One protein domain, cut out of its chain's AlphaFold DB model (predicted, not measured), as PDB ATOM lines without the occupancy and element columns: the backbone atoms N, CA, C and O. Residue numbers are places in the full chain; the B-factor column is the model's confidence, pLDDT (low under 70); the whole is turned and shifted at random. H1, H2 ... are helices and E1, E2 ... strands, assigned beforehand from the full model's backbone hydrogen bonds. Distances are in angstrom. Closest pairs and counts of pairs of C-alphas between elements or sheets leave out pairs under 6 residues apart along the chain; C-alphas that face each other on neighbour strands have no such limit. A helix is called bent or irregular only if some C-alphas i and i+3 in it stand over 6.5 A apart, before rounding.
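What this domain is: This is residues 208 to 249 and 288 to 352 of the 420 residues of an uncharacterized protein of Neisseria sp. HMSC065C04 (UniProt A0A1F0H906). A short two-stranded antiparallel ribbon, E1 and E2, sits on the inner side of a long bent helix, H4, whose first arm runs side by side with H5. This helix pair makes one end of the long axis, and the short helices H2 and H3 lie toward the other. The printed part has 107 residues, mostly helix, in the order H1 E1 H2 H3 E2 H4 H5. It spans 48 by 27 by 24 A and is only just loose, close to compact, with a radius of gyration of the C-alphas of 15.7 A.

How they stand to each other: E1, residues 213 to 216, and E2, residues 241 to 244, are antiparallel neighbours at 159 degrees; N 213 and O 244, 2.9 A apart, are within hydrogen-bond range. H4, residues 288 to 322, assigned as one helix by its hydrogen bonds, is bent: C-alphas 308 and 311 are 7.5 A apart, and arms H4a, residues 288 to 308, and H4b, residues 311 to 322, stand at a steep tilt of 65 degrees. E1 and H4b are near each other, with 5 pairs of C-alphas within 10 A. H4a touches H5, residues 333 to 350, opposite ways at a shallow tilt of 7 degrees; their closest C-alphas, Glu 299 and Leu 341, are 6.8 A apart. H1, residues 208 to 211, is close to but not clearly touching H5, the closest C-alphas being Phe 211 and Phe 337, 6.8 A apart. H2, residues 219 to 223, and H3, residues 228 to 232, are apart. Every O i to N i+4 pair is within hydrogen-bond range in H2, H3, H4b and H5, and 16 of 17 in H4a; H1 is too short for such a pair.

Where its parts are: H4a measures 30.9 A, H5 25.8 A and H4b 16.3 A from first to last C-alpha. H1 begins at C-alpha 208 (115.546, -72.566, 7.356); H5 ends at C-alpha 350 (117.999, -95.604, 12.662).

The domain as a whole: Residues 250 to 287 are not printed; C-alphas 249 and 288 are 21.0 A apart across this cut. Of the links printed whole, none is long. Model confidence is under 70 at residues 225 to 227.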
ATOM      1  N   GLN A 208     116.564 -73.610   7.286       90.81
ATOM      2  CA  GLN A 208     115.546 -72.566   7.356       90.81
ATOM      3  C   GLN A 208     114.201 -73.065   6.815       90.81
ATOM      4  O   GLN A 208     113.174 -72.940   7.480       90.81
ATOM      5  N   GLN A 209     114.210 -73.711   5.645       90.19
ATOM      6  CA  GLN A 209     113.006 -74.297   5.054       90.19
ATOM      7  C   GLN A 209     112.464 -75.468   5.884       90.19
ATOM      8  O   GLN A 209     111.250 -75.608   6.032       90.19
ATOM      9  N   TYR A 210     113.347 -76.311   6.430       93.94
ATOM     10  CA  TYR A 210     112.951 -77.460   7.246       93.94
ATOM     11  C   TYR A 210     112.276 -77.036   8.556       93.94
ATOM     12  O   TYR A 210     111.315 -77.678   8.984       93.94
ATOM     13  N   PHE A 211     112.739 -75.941   9.164       94.25
ATOM     14  CA  PHE A 211     112.221 -75.415  10.424       94.25
ATOM     15  C   PHE A 211     111.198 -74.273  10.272       94.25
ATOM     16  O   PHE A 211     110.656 -73.829  11.280       94.25
ATOM     17  N   ALA A 212     110.814 -73.853   9.065       92.94
ATOM     18  CA  ALA A 212     109.754 -72.855   8.871       92.94
ATOM     19  C   ALA A 212     108.406 -73.304   9.471       92.94
ATOM     20  O   ALA A 212     108.014 -74.467   9.325       92.94
ATOM     21  N   ILE A 213     107.669 -72.416  10.139       92.25
ATOM     22  CA  ILE A 213     106.296 -72.720  10.578       92.25
ATOM     23  C   ILE A 213     105.373 -72.547   9.379       92.25
ATOM     24  O   ILE A 213     105.502 -71.568   8.652       92.25
ATOM     25  N   ARG A 214     104.465 -73.506   9.174       92.12
ATOM     26  CA  ARG A 214     103.476 -73.487   8.094       92.12
ATOM     27  C   ARG A 214     102.080 -73.410   8.689       92.12
ATOM     28  O   ARG A 214     101.777 -74.177   9.602       92.12
ATOM     29  N   TYR A 215     101.261 -72.520   8.150       91.62
ATOM     30  CA  TYR A 215      99.867 -72.355   8.527       91.62
ATOM     31  C   TYR A 215      98.973 -72.674   7.333       91.62
ATOM     32  O   TYR A 215      99.232 -72.219   6.218       91.62
ATOM     33  N   GLU A 216      97.924 -73.457   7.571       91.75
ATOM     34  CA  GLU A 216      96.883 -73.687   6.574       91.75
ATOM     35  C   GLU A 216      95.987 -72.460   6.462       91.75
ATOM     36  O   GLU A 216      95.540 -71.918   7.475       91.75
ATOM     37  N   LEU A 217      95.688 -72.057   5.231       90.44
ATOM     38  CA  LEU A 217      94.821 -70.917   4.969       90.44
ATOM     39  C   LEU A 217      93.337 -71.296   5.046       90.44
ATOM     40  O   LEU A 217      92.930 -72.416   4.722       90.44
ATOM     41  N   THR A 218      92.507 -70.337   5.446       91.38
ATOM     42  CA  THR A 218      91.050 -70.395   5.251       91.38
ATOM     43  C   THR A 218      90.691 -70.034   3.803       91.38
ATOM     44  O   THR A 218      91.546 -69.668   2.995       91.38
ATOM     45  N   GLU A 219      89.408 -70.103   3.434       88.38
ATOM     46  CA  GLU A 219      88.964 -69.548   2.146       88.38
ATOM     47  C   GLU A 219      89.229 -68.046   2.026       88.38
ATOM     48  O   GLU A 219      89.604 -67.583   0.950       88.38
ATOM     49  N   GLN A 220      89.076 -67.298   3.123       85.81
ATOM     50  CA  GLN A 220      89.401 -65.877   3.165       85.81
ATOM     51  C   GLN A 220      90.906 -65.663   2.979       85.81
ATOM     52  O   GLN A 220      91.301 -64.930   2.076       85.81
ATOM     53  N   GLY A 221      91.745 -66.377   3.736       84.94
ATOM     54  CA  GLY A 221      93.200 -66.290   3.601       84.94
ATOM     55  C   GLY A 221      93.689 -66.623   2.190       84.94
ATOM     56  O   GLY A 221      94.597 -65.970   1.685       84.94
ATOM     57  N   ARG A 222      93.033 -67.566   1.496       85.31
ATOM     58  CA  ARG A 222      93.329 -67.873   0.086       85.31
ATOM     59  C   ARG A 222      93.020 -66.723  -0.874       85.31
ATOM     60  O   ARG A 222      93.735 -66.549  -1.855       85.31
ATOM     61  N   ARG A 223      92.000 -65.907  -0.594       82.25
ATOM     62  CA  ARG A 223      91.702 -64.693  -1.381       82.25
ATOM     63  C   ARG A 223      92.729 -63.582  -1.141       82.25
ATOM     64  O   ARG A 223      92.893 -62.718  -1.994       82.25
ATOM     65  N   GLU A 224      93.451 -63.638  -0.023       74.94
ATOM     66  CA  GLU A 224      94.462 -62.656   0.385       74.94
ATOM     67  C   GLU A 224      95.911 -63.057   0.026       74.94
ATOM     68  O   GLU A 224      96.842 -62.301   0.309       74.94
ATOM     69  N   ILE A 225      96.114 -64.190  -0.664       68.25
ATOM     70  CA  ILE A 225      97.420 -64.728  -1.121       68.25
ATOM     71  C   ILE A 225      98.241 -63.724  -1.961       68.25
ATOM     72  O   ILE A 225      99.466 -63.818  -2.034       68.25
ATOM     73  N   GLY A 226      97.589 -62.732  -2.575       63.41
ATOM     74  CA  GLY A 226      98.239 -61.656  -3.333       63.41
ATOM     75  C   GLY A 226      98.530 -60.372  -2.546       63.41
ATOM     76  O   GLY A 226      99.087 -59.441  -3.125       63.41
ATOM     77  N   SER A 227      98.147 -60.285  -1.269       67.12
ATOM     78  CA  SER A 227      98.276 -59.050  -0.488       67.12
ATOM     79  C   SER A 227      99.745 -58.724  -0.184       67.12
ATOM     80  O   SER A 227     100.521 -59.577   0.257       67.12
ATOM     81  N   GLU A 228     100.148 -57.461  -0.377       74.75
ATOM     82  CA  GLU A 228     101.473 -56.975   0.054       74.75
ATOM     83  C   GLU A 228     101.674 -57.123   1.568       74.75
ATOM     84  O   GLU A 228     102.805 -57.192   2.044       74.75
ATOM     85  N   GLN A 229     100.581 -57.221   2.323       77.94
ATOM     86  CA  GLN A 229     100.573 -57.349   3.772       77.94
ATOM     87  C   GLN A 229     101.239 -58.645   4.255       77.94
ATOM     88  O   GLN A 229     102.119 -58.597   5.108       77.94
ATOM     89  N   LEU A 230     100.900 -59.809   3.692       79.44
ATOM     90  CA  LEU A 230     101.516 -61.075   4.120       79.44
ATOM     91  C   LEU A 230     103.002 -61.148   3.742       79.44
ATOM     92  O   LEU A 230     103.830 -61.614   4.531       79.44
ATOM     93  N   LYS A 231     103.359 -60.614   2.568       82.94
ATOM     94  CA  LYS A 231     104.757 -60.513   2.132       82.94
ATOM     95  C   LYS A 231     105.559 -59.554   3.013       82.94
ATOM     96  O   LYS A 231     106.674 -59.890   3.403       82.94
ATOM     97  N   SER A 232     104.996 -58.402   3.386       82.62
ATOM     98  CA  SER A 232     105.661 -57.432   4.272       82.62
ATOM     99  C   SER A 232     105.832 -57.957   5.701       82.62
ATOM    100  O   SER A 232     106.805 -57.620   6.372       82.62
ATOM    101  N   MET A 233     104.959 -58.867   6.142       82.62
ATOM    102  CA  MET A 233     105.099 -59.608   7.401       82.62
ATOM    103  C   MET A 233     106.156 -60.730   7.349       82.62
ATOM    104  O   MET A 233     106.433 -61.357   8.382       82.62
ATOM    105  N   GLY A 234     106.757 -60.977   6.180       85.31
ATOM    106  CA  GLY A 234     107.820 -61.957   5.960       85.31
ATOM    107  C   GLY A 234     107.330 -63.392   5.751       85.31
ATOM    108  O   GLY A 234     108.049 -64.323   6.112       85.31
ATOM    109  N   PHE A 235     106.111 -63.582   5.234       88.44
ATOM    110  CA  PHE A 235     105.610 -64.901   4.851       88.44
ATOM    111  C   PHE A 235     105.945 -65.244   3.399       88.44
ATOM    112  O   PHE A 235     105.681 -64.465   2.482       88.44
ATOM    113  N   ASP A 236     106.435 -66.464   3.204       85.62
ATOM    114  CA  ASP A 236     106.441 -67.143   1.915       85.62
ATOM    115  C   ASP A 236     105.044 -67.730   1.675       85.62
ATOM    116  O   ASP A 236     104.508 -68.447   2.531       85.62
ATOM    117  N   ILE A 237     104.447 -67.416   0.526       81.94
ATOM    118  CA  ILE A 237     103.059 -67.756   0.204       81.94
ATOM    119  C   ILE A 237     103.028 -68.867  -0.850       81.94
ATOM    120  O   ILE A 237     103.654 -68.742  -1.902       81.94
ATOM    121  N   ASP A 238     102.271 -69.924  -0.566       78.88
ATOM    122  CA  ASP A 238     101.945 -71.028  -1.471       78.88
ATOM    123  C   ASP A 238     100.411 -71.107  -1.649       78.88
ATOM    124  O   ASP A 238      99.661 -70.459  -0.917       78.88
ATOM    125  N   ALA A 239      99.920 -71.896  -2.606       74.00
ATOM    126  CA  ALA A 239      98.507 -71.924  -3.001       74.00
ATOM    127  C   ALA A 239      97.537 -72.250  -1.844       74.00
ATOM    128  O   ALA A 239      96.406 -71.764  -1.819       74.00
ATOM    129  N   GLU A 240      97.972 -73.062  -0.875       81.44
ATOM    130  CA  GLU A 240      97.137 -73.505   0.254       81.44
ATOM    131  C   GLU A 240      97.706 -73.161   1.636       81.44
ATOM    132  O   GLU A 240      97.018 -73.317   2.650       81.44
ATOM    133  N   THR A 241      98.954 -72.690   1.705       88.38
ATOM    134  CA  THR A 241      99.638 -72.438   2.976       88.38
ATOM    135  C   THR A 241     100.468 -71.167   2.927       88.38
ATOM    136  O   THR A 241     100.979 -70.784   1.879       88.38
ATOM    137  N   ILE A 242     100.653 -70.545   4.088       89.94
ATOM    138  CA  ILE A 242     101.699 -69.540   4.297       89.94
ATOM    139  C   ILE A 242     102.756 -70.105   5.230       89.94
ATOM    140  O   ILE A 242     102.451 -70.880   6.142       89.94
ATOM    141  N   SER A 243     104.009 -69.719   5.020       91.56
ATOM    142  CA  SER A 243     105.107 -70.161   5.869       91.56
ATOM    143  C   SER A 243     106.043 -69.029   6.249       91.56
ATOM    144  O   SER A 243     106.268 -68.117   5.465       91.56
ATOM    145  N   LYS A 244     106.572 -69.069   7.473       92.31
ATOM    146  CA  LYS A 244     107.533 -68.076   7.957       92.31
ATOM    147  C   LYS A 244     108.679 -68.729   8.708       92.31
ATOM    148  O   LYS A 244     108.505 -69.679   9.480       92.31
ATOM    149  N   GLN A 245     109.867 -68.195   8.467       92.88
ATOM    150  CA  GLN A 245     111.106 -68.601   9.109       92.88
ATOM    151  C   GLN A 245     111.323 -67.725  10.346       92.88
ATOM    152  O   GLN A 245     111.655 -66.549  10.233       92.88
ATOM    153  N   PHE A 246     111.105 -68.294  11.529       92.31
ATOM    154  CA  PHE A 246     111.335 -67.596  12.800       92.31
ATOM    155  C   PHE A 246     112.732 -67.840  13.371       92.31
ATOM    156  O   PHE A 246     113.232 -67.032  14.152       92.31
ATOM    157  N   LEU A 247     113.350 -68.965  12.997       92.81
ATOM    158  CA  LEU A 247     114.681 -69.355  13.444       92.81
ATOM    159  C   LEU A 247     115.708 -69.033  12.360       92.81
ATOM    160  O   LEU A 247     115.473 -69.295  11.177       92.81
ATOM    161  N   GLN A 248     116.854 -68.512  12.778       90.69
ATOM    162  CA  GLN A 248     118.002 -68.242  11.925       90.69
ATOM    163  C   GLN A 248     119.134 -69.194  12.294       90.69
ATOM    164  O   GLN A 248     119.504 -69.328  13.456       90.69
ATOM    165  N   PHE A 249     119.671 -69.889  11.300       88.81
ATOM    166  CA  PHE A 249     120.779 -70.815  11.490       88.81
ATOM    167  C   PHE A 249     122.030 -70.193  10.891       88.81
ATOM    168  O   PHE A 249     122.109 -70.042   9.669       88.81
ATOM    169  N   ASN A 288     130.930 -89.803  11.403       80.75
ATOM    170  CA  ASN A 288     129.750 -89.819  12.281       80.75
ATOM    171  C   ASN A 288     129.906 -88.920  13.526       80.75
ATOM    172  O   ASN A 288     128.903 -88.528  14.127       80.75
ATOM    173  N   ALA A 289     131.131 -88.559  13.921       82.94
ATOM    174  CA  ALA A 289     131.351 -87.681  15.069       82.94
ATOM    175  C   ALA A 289     130.932 -86.234  14.763       82.94
ATOM    176  O   ALA A 289     130.287 -85.593  15.592       82.94
ATOM    177  N   ASP A 290     131.238 -85.740  13.562       85.06
ATOM    178  CA  ASP A 290     130.833 -84.395  13.131       85.06
ATOM    179  C   ASP A 290     129.316 -84.291  12.978       85.06
ATOM    180  O   ASP A 290     128.722 -83.278  13.339       85.06
ATOM    181  N   LEU A 291     128.675 -85.375  12.538       89.62
ATOM    182  CA  LEU A 291     127.226 -85.437  12.407       89.62
ATOM    183  C   LEU A 291     126.509 -85.325  13.765       89.62
ATOM    184  O   LEU A 291     125.542 -84.576  13.893       89.62
ATOM    185  N   ASN A 292     127.019 -86.007  14.795       91.38
ATOM    186  CA  ASN A 292     126.503 -85.886  16.163       91.38
ATOM    187  C   ASN A 292     126.712 -84.477  16.737       91.38
ATOM    188  O   ASN A 292     125.789 -83.912  17.324       91.38
ATOM    189  N   LYS A 293     127.896 -83.881  16.535       92.12
ATOM    190  CA  LYS A 293     128.175 -82.492  16.949       92.12
ATOM    191  C   LYS A 293     127.246 -81.499  16.255       92.12
ATOM    192  O   LYS A 293     126.757 -80.569  16.888       92.12
ATOM    193  N   PHE A 294     126.980 -81.710  14.968       93.12
ATOM    194  CA  PHE A 294     126.056 -80.885  14.204       93.12
ATOM    195  C   PHE A 294     124.619 -81.000  14.723       93.12
ATOM    196  O   PHE A 294     123.952 -79.980  14.881       93.12
ATOM    197  N   TYR A 295     124.154 -82.212  15.056       94.81
ATOM    198  CA  TYR A 295     122.846 -82.393  15.695       94.81
ATOM    199  C   TYR A 295     122.755 -81.640  17.029       94.81
ATOM    200  O   TYR A 295     121.788 -80.918  17.251       94.81
ATOM    201  N   GLN A 296     123.771 -81.765  17.891       94.56
ATOM    202  CA  GLN A 296     123.809 -81.069  19.184       94.56
ATOM    203  C   GLN A 296     123.776 -79.548  19.010       94.56
ATOM    204  O   GLN A 296     122.958 -78.873  19.630       94.56
ATOM    205  N   TRP A 297     124.598 -79.011  18.104       95.00
ATOM    206  CA  TRP A 297     124.577 -77.587  17.763       95.00
ATOM    207  C   TRP A 297     123.197 -77.132  17.273       95.00
ATOM    208  O   TRP A 297     122.722 -76.061  17.659       95.00
ATOM    209  N   LEU A 298     122.536 -77.940  16.441       95.75
ATOM    210  CA  LEU A 298     121.211 -77.638  15.913       95.75
ATOM    211  C   LEU A 298     120.154 -77.634  17.023       95.75
ATOM    212  O   LEU A 298     119.348 -76.707  17.099       95.75
ATOM    213  N   GLU A 299     120.169 -78.644  17.890       95.88
ATOM    214  CA  GLU A 299     119.275 -78.763  19.043       95.88
ATOM    215  C   GLU A 299     119.427 -77.570  19.995       95.88
ATOM    216  O   GLU A 299     118.436 -76.917  20.337       95.88
ATOM    217  N   ASP A 300     120.665 -77.219  20.351       94.75
ATOM    218  CA  ASP A 300     120.963 -76.067  21.201       94.75
ATOM    219  C   ASP A 300     120.520 -74.749  20.550       94.75
ATOM    220  O   ASP A 300     119.897 -73.908  21.207       94.75
ATOM    221  N   SER A 301     120.779 -74.584  19.250       94.44
ATOM    222  CA  SER A 301     120.392 -73.393  18.486       94.44
ATOM    223  C   SER A 301     118.878 -73.207  18.452       94.44
ATOM    224  O   SER A 301     118.387 -72.108  18.722       94.44
ATOM    225  N   VAL A 302     118.127 -74.278  18.173       95.19
ATOM    226  CA  VAL A 302     116.659 -74.255  18.184       95.19
ATOM    227  C   VAL A 302     116.148 -73.918  19.584       95.19
ATOM    228  O   VAL A 302     115.324 -73.016  19.727       95.19
ATOM    229  N   ARG A 303     116.661 -74.581  20.629       93.94
ATOM    230  CA  ARG A 303     116.227 -74.355  22.015       93.94
ATOM    231  C   ARG A 303     116.439 -72.905  22.456       93.94
ATOM    232  O   ARG A 303     115.519 -72.290  22.994       93.94
ATOM    233  N   MET A 304     117.627 -72.346  22.221       93.38
ATOM    234  CA  MET A 304     117.950 -70.970  22.620       93.38
ATOM    235  C   MET A 304     117.106 -69.931  21.885       93.38
ATOM    236  O   MET A 304     116.658 -68.957  22.490       93.38
ATOM    237  N   GLN A 305     116.894 -70.116  20.581       94.44
ATOM    238  CA  GLN A 305     116.106 -69.176  19.793       94.44
ATOM    239  C   GLN A 305     114.622 -69.255  20.138       94.44
ATOM    240  O   GLN A 305     113.984 -68.212  20.259       94.44
ATOM    241  N   LEU A 306     114.079 -70.452  20.384       92.62
ATOM    242  CA  LEU A 306     112.686 -70.598  20.802       92.62
ATOM    243  C   LEU A 306     112.397 -69.901  22.120       92.62
ATOM    244  O   LEU A 306     111.418 -69.167  22.191       92.62
ATOM    245  N   ALA A 307     113.280 -70.024  23.111       90.81
ATOM    246  CA  ALA A 307     113.121 -69.317  24.380       90.81
ATOM    247  C   ALA A 307     113.008 -67.786  24.207       90.81
ATOM    248  O   ALA A 307     112.394 -67.117  25.032       90.81
ATOM    249  N   ARG A 308     113.578 -67.224  23.130       92.00
ATOM    250  CA  ARG A 308     113.524 -65.786  22.810       92.00
ATOM    251  C   ARG A 308     112.372 -65.408  21.875       92.00
ATOM    252  O   ARG A 308     111.929 -64.267  21.902       92.00
ATOM    253  N   LYS A 309     111.930 -66.334  21.020       93.12
ATOM    254  CA  LYS A 309     110.980 -66.086  19.923       93.12
ATOM    255  C   LYS A 309     109.579 -66.643  20.173       93.12
ATOM    256  O   LYS A 309     108.678 -66.333  19.405       93.12
ATOM    257  N   GLU A 310     109.364 -67.445  21.215       90.69
ATOM    258  CA  GLU A 310     108.077 -68.119  21.454       90.69
ATOM    259  C   GLU A 310     106.906 -67.138  21.575       90.69
ATOM    260  O   GLU A 310     105.849 -67.384  20.996       90.69
ATOM    261  N   HIS A 311     107.109 -66.003  22.251       90.50
ATOM    262  CA  HIS A 311     106.082 -64.969  22.365       90.50
ATOM    263  C   HIS A 311     105.751 -64.328  21.009       90.50
ATOM    264  O   HIS A 311     104.587 -64.310  20.628       90.50
ATOM    265  N   GLU A 312     106.765 -63.919  20.236       92.31
ATOM    266  CA  GLU A 312     106.593 -63.360  18.882       92.31
ATOM    267  C   GLU A 312     105.846 -64.333  17.956       92.31
ATOM    268  O   GLU A 312     104.930 -63.948  17.231       92.31
ATOM    269  N   ILE A 313     106.208 -65.620  18.001       93.44
ATOM    270  CA  ILE A 313     105.544 -66.660  17.212       93.44
ATOM    271  C   ILE A 313     104.067 -66.781  17.611       93.44
ATOM    272  O   ILE A 313     103.204 -66.921  16.744       93.44
ATOM    273  N   PHE A 314     103.775 -66.744  18.914       92.69
ATOM    274  CA  PHE A 314     102.413 -66.847  19.427       92.69
ATOM    275  C   PHE A 314     101.561 -65.627  19.067       92.69
ATOM    276  O   PHE A 314     100.448 -65.806  18.581       92.69
ATOM    277  N   GLU A 315     102.074 -64.411  19.254       93.31
ATOM    278  CA  GLU A 315     101.373 -63.178  18.881       93.31
ATOM    279  C   GLU A 315     101.054 -63.156  17.387       93.31
ATOM    280  O   GLU A 315      99.927 -62.869  16.989       93.31
ATOM    281  N   GLN A 316     102.019 -63.545  16.551       92.06
ATOM    282  CA  GLN A 316     101.806 -63.602  15.113       92.06
ATOM    283  C   GLN A 316     100.773 -64.665  14.716       92.06
ATOM    284  O   GLN A 316      99.988 -64.442  13.795       92.06
ATOM    285  N   TYR A 317     100.744 -65.806  15.407       93.81
ATOM    286  CA  TYR A 317      99.702 -66.812  15.216       93.81
ATOM    287  C   TYR A 317      98.312 -66.280  15.595       93.81
ATOM    288  O   TYR A 317      97.379 -66.445  14.812       93.81
ATOM    289  N   GLN A 318      98.172 -65.624  16.754       94.38
ATOM    290  CA  GLN A 318      96.891 -65.054  17.190       94.38
ATOM    291  C   GLN A 318      96.397 -63.987  16.219       94.38
ATOM    292  O   GLN A 318      95.252 -64.050  15.790       94.38
ATOM    293  N   LEU A 319      97.279 -63.085  15.781       92.38
ATOM    294  CA  LEU A 319      96.937 -62.048  14.810       92.38
ATOM    295  C   LEU A 319      96.366 -62.639  13.512       92.38
ATOM    296  O   LEU A 319      95.324 -62.197  13.032       92.38
ATOM    297  N   LEU A 320      97.026 -63.657  12.951       91.44
ATOM    298  CA  LEU A 320      96.561 -64.320  11.728       91.44
ATOM    299  C   LEU A 320      95.237 -65.071  11.932       91.44
ATOM    300  O   LEU A 320      94.434 -65.171  11.000       91.44
ATOM    301  N   LEU A 321      95.020 -65.623  13.128       93.44
ATOM    302  CA  LEU A 321      93.795 -66.334  13.483       93.44
ATOM    303  C   LEU A 321      92.617 -65.365  13.654       93.44
ATOM    304  O   LEU A 321      91.543 -65.612  13.111       93.44
ATOM    305  N   GLU A 322      92.825 -64.247  14.351       93.06
ATOM    306  CA  GLU A 322      91.832 -63.185  14.559       93.06
ATOM    307  C   GLU A 322      91.418 -62.515  13.245       93.06
ATOM    308  O   GLU A 322      90.246 -62.205  13.048       93.06
ATOM    309  N   GLN A 323      92.360 -62.354  12.311       89.38
ATOM    310  CA  GLN A 323      92.085 -61.853  10.959       89.38
ATOM    311  C   GLN A 323      91.341 -62.868  10.073       89.38
ATOM    312  O   GLN A 323      90.956 -62.541   8.952       89.38
ATOM    313  N   GLY A 324      91.138 -64.101  10.549       90.69
ATOM    314  CA  GLY A 324      90.473 -65.160   9.794       90.69
ATOM    315  C   GLY A 324      91.307 -65.706   8.632       90.69
ATOM    316  O   GLY A 324      90.763 -66.397   7.774       90.69
ATOM    317  N   ILE A 325      92.613 -65.423   8.585       90.00
ATOM    318  CA  ILE A 325      93.503 -65.799   7.473       90.00
ATOM    319  C   ILE A 325      93.869 -67.284   7.548       90.00
ATOM    320  O   ILE A 325      93.894 -67.975   6.527       90.00
ATOM    321  N   ILE A 326      94.136 -67.790   8.755       92.00
ATOM    322  CA  ILE A 326      94.597 -69.165   8.976       92.00
ATOM    323  C   ILE A 326      93.569 -70.007   9.725       92.00
ATOM    324  O   ILE A 326      92.761 -69.504  10.503       92.00
ATOM    325  N   LYS A 327      93.629 -71.320   9.514       92.12
ATOM    326  CA  LYS A 327      92.894 -72.279  10.338       92.12
ATOM    327  C   LYS A 327      93.563 -72.419  11.713       92.12
ATOM    328  O   LYS A 327      94.795 -72.372  11.800       92.12
ATOM    329  N   PRO A 328      92.787 -72.661  12.783       90.50
ATOM    330  CA  PRO A 328      93.353 -72.956  14.091       90.50
ATOM    331  C   PRO A 328      94.190 -74.242  14.046       90.50
ATOM    332  O   PRO A 328      93.779 -75.246  13.465       90.50
ATOM    333  N   THR A 329      95.353 -74.225  14.699       87.19
ATOM    334  CA  THR A 329      96.200 -75.410  14.893       87.19
ATOM    335  C   THR A 329      96.166 -75.867  16.346       87.19
ATOM    336  O   THR A 329      96.152 -75.060  17.273       87.19
ATOM    337  N   SER A 330      96.182 -77.184  16.556       81.00
ATOM    338  CA  SER A 330      96.267 -77.787  17.890       81.00
ATOM    339  C   SER A 330      97.692 -77.817  18.447       81.00
ATOM    340  O   SER A 330      97.883 -78.022  19.646       81.00
ATOM    341  N   LYS A 331      98.710 -77.620  17.597       85.56
ATOM    342  CA  LYS A 331     100.118 -77.709  17.996       85.56
ATOM    343  C   LYS A 331     100.712 -76.333  18.257       85.56
ATOM    344  O   LYS A 331     100.754 -75.485  17.371       85.56
ATOM    345  N   LYS A 332     101.275 -76.164  19.455       86.56
ATOM    346  CA  LYS A 332     102.148 -75.027  19.769       86.56
ATOM    347  C   LYS A 332     103.423 -75.097  18.931       86.56
ATOM    348  O   LYS A 332     103.908 -76.184  18.616       86.56
ATOM    349  N   ALA A 333     104.005 -73.939  18.638       84.44
ATOM    350  CA  ALA A 333     105.242 -73.840  17.873       84.44
ATOM    351  C   ALA A 333     106.372 -74.696  18.470       84.44
ATOM    352  O   ALA A 333     106.983 -75.484  17.753       84.44
ATOM    353  N   SER A 334     106.581 -74.632  19.789       86.88
ATOM    354  CA  SER A 334     107.569 -75.444  20.514       86.88
ATOM    355  C   SER A 334     107.418 -76.951  20.264       86.88
ATOM    356  O   SER A 334     108.418 -77.638  20.063       86.88
ATOM    357  N   MET A 335     106.184 -77.460  20.156       90.94
ATOM    358  CA  MET A 335     105.927 -78.860  19.789       90.94
ATOM    359  C   MET A 335     106.308 -79.157  18.334       90.94
ATOM    360  O   MET A 335     106.896 -80.195  18.058       90.94
ATOM    361  N   VAL A 336     106.027 -78.244  17.397       91.75
ATOM    362  CA  VAL A 336     106.394 -78.412  15.976       91.75
ATOM    363  C   VAL A 336     107.911 -78.513  15.801       91.75
ATOM    364  O   VAL A 336     108.395 -79.372  15.061       91.75
ATOM    365  N   PHE A 337     108.674 -77.652  16.475       94.75
ATOM    366  CA  PHE A 337     110.137 -77.700  16.433       94.75
ATOM    367  C   PHE A 337     110.690 -78.947  17.132       94.75
ATOM    368  O   PHE A 337     111.569 -79.605  16.574       94.75
ATOM    369  N   GLY A 338     110.133 -79.310  18.294       94.38
ATOM    370  CA  GLY A 338     110.478 -80.537  19.014       94.38
ATOM    371  C   GLY A 338     110.264 -81.795  18.167       94.38
ATOM    372  O   GLY A 338     111.182 -82.597  18.022       94.38
ATOM    373  N   ASP A 339     109.109 -81.915  17.507       95.06
ATOM    374  CA  ASP A 339     108.799 -83.024  16.592       95.06
ATOM    375  C   ASP A 339     109.821 -83.122  15.444       95.06
ATOM    376  O   ASP A 339     110.192 -84.215  15.010       95.06
ATOM    377  N   ARG A 340     110.280 -81.982  14.913       95.62
ATOM    378  CA  ARG A 340     111.268 -81.939  13.823       95.62
ATOM    379  C   ARG A 340     112.661 -82.354  14.277       95.62
ATOM    380  O   ARG A 340     113.318 -83.075  13.525       95.62
ATOM    381  N   LEU A 341     113.086 -81.927  15.468       97.06
ATOM    382  CA  LEU A 341     114.336 -82.374  16.089       97.06
ATOM    383  C   LEU A 341     114.284 -83.874  16.386       97.06
ATOM    384  O   LEU A 341     115.174 -84.601  15.961       97.06
ATOM    385  N   ALA A 342     113.193 -84.360  16.982       96.50
ATOM    386  CA  ALA A 342     112.992 -85.781  17.256       96.50
ATOM    387  C   ALA A 342     113.048 -86.632  15.976       96.50
ATOM    388  O   ALA A 342     113.658 -87.699  15.969       96.50
ATOM    389  N   LYS A 343     112.482 -86.147  14.861       96.38
ATOM    390  CA  LYS A 343     112.609 -86.809  13.550       96.38
ATOM    391  C   LYS A 343     114.055 -86.874  13.054       96.38
ATOM    392  O   LYS A 343     114.435 -87.895  12.495       96.38
ATOM    393  N   LEU A 344     114.843 -85.811  13.232       95.75
ATOM    394  CA  LEU A 344     116.263 -85.817  12.862       95.75
ATOM    395  C   LEU A 344     117.086 -86.723  13.781       95.75
ATOM    396  O   LEU A 344     117.992 -87.393  13.300       95.75
ATOM    397  N   ARG A 345     116.745 -86.792  15.071       95.62
ATOM    398  CA  ARG A 345     117.380 -87.724  16.003       95.62
ATOM    399  C   ARG A 345     117.096 -89.171  15.630       95.62
ATOM    400  O   ARG A 345     118.018 -89.965  15.526       95.62
ATOM    401  N   LYS A 346     115.830 -89.482  15.352       95.69
ATOM    402  CA  LYS A 346     115.422 -90.804  14.877       95.69
ATOM    403  C   LYS A 346     116.160 -91.193  13.592       95.69
ATOM    404  O   LYS A 346     116.636 -92.311  13.483       95.69
ATOM    405  N   ASP A 347     116.291 -90.268  12.639       92.75
ATOM    406  CA  ASP A 347     117.064 -90.491  11.410       92.75
ATOM    407  C   ASP A 347     118.551 -90.769  11.687       92.75
ATOM    408  O   ASP A 347     119.141 -91.639  11.053       92.75
ATOM    409  N   LEU A 348     119.145 -90.069  12.657       91.75
ATOM    410  CA  LEU A 348     120.523 -90.299  13.097       91.75
ATOM    411  C   LEU A 348     120.716 -91.685  13.724       91.75
ATOM    412  O   LEU A 348     121.712 -92.343  13.434       91.75
ATOM    413  N   ASP A 349     119.759 -92.125  14.539       91.56
ATOM    414  CA  ASP A 349     119.836 -93.389  15.273       91.56
ATOM    415  C   ASP A 349     119.487 -94.610  14.388       91.56
ATOM    416  O   ASP A 349     120.093 -95.670  14.541       91.56
ATOM    417  N   GLU A 350     118.537 -94.478  13.451       92.06
ATOM    418  CA  GLU A 350     117.999 -95.604  12.662       92.06
ATOM    419  C   GLU A 350     118.476 -95.641  11.198       92.06
ATOM    420  O   GLU A 350     118.542 -96.717  10.609       92.06
ATOM    421  N   ASN A 351     118.822 -94.493  10.602       87.00
ATOM    422  CA  ASN A 351     119.117 -94.361   9.167       87.00
ATOM    423  C   ASN A 351     120.485 -93.705   8.897       87.00
ATOM    424  O   ASN A 351     120.623 -92.956   7.931       87.00
ATOM    425  N   ASP A 352     121.491 -93.902   9.759       86.69
ATOM    426  CA  ASP A 352     122.850 -93.330   9.594       86.69
ATOM    427  C   ASP A 352     122.858 -91.789   9.393       86.69
ATOM    428  O   ASP A 352     123.786 -91.200   8.827       86.69
TER     429      ASP A 352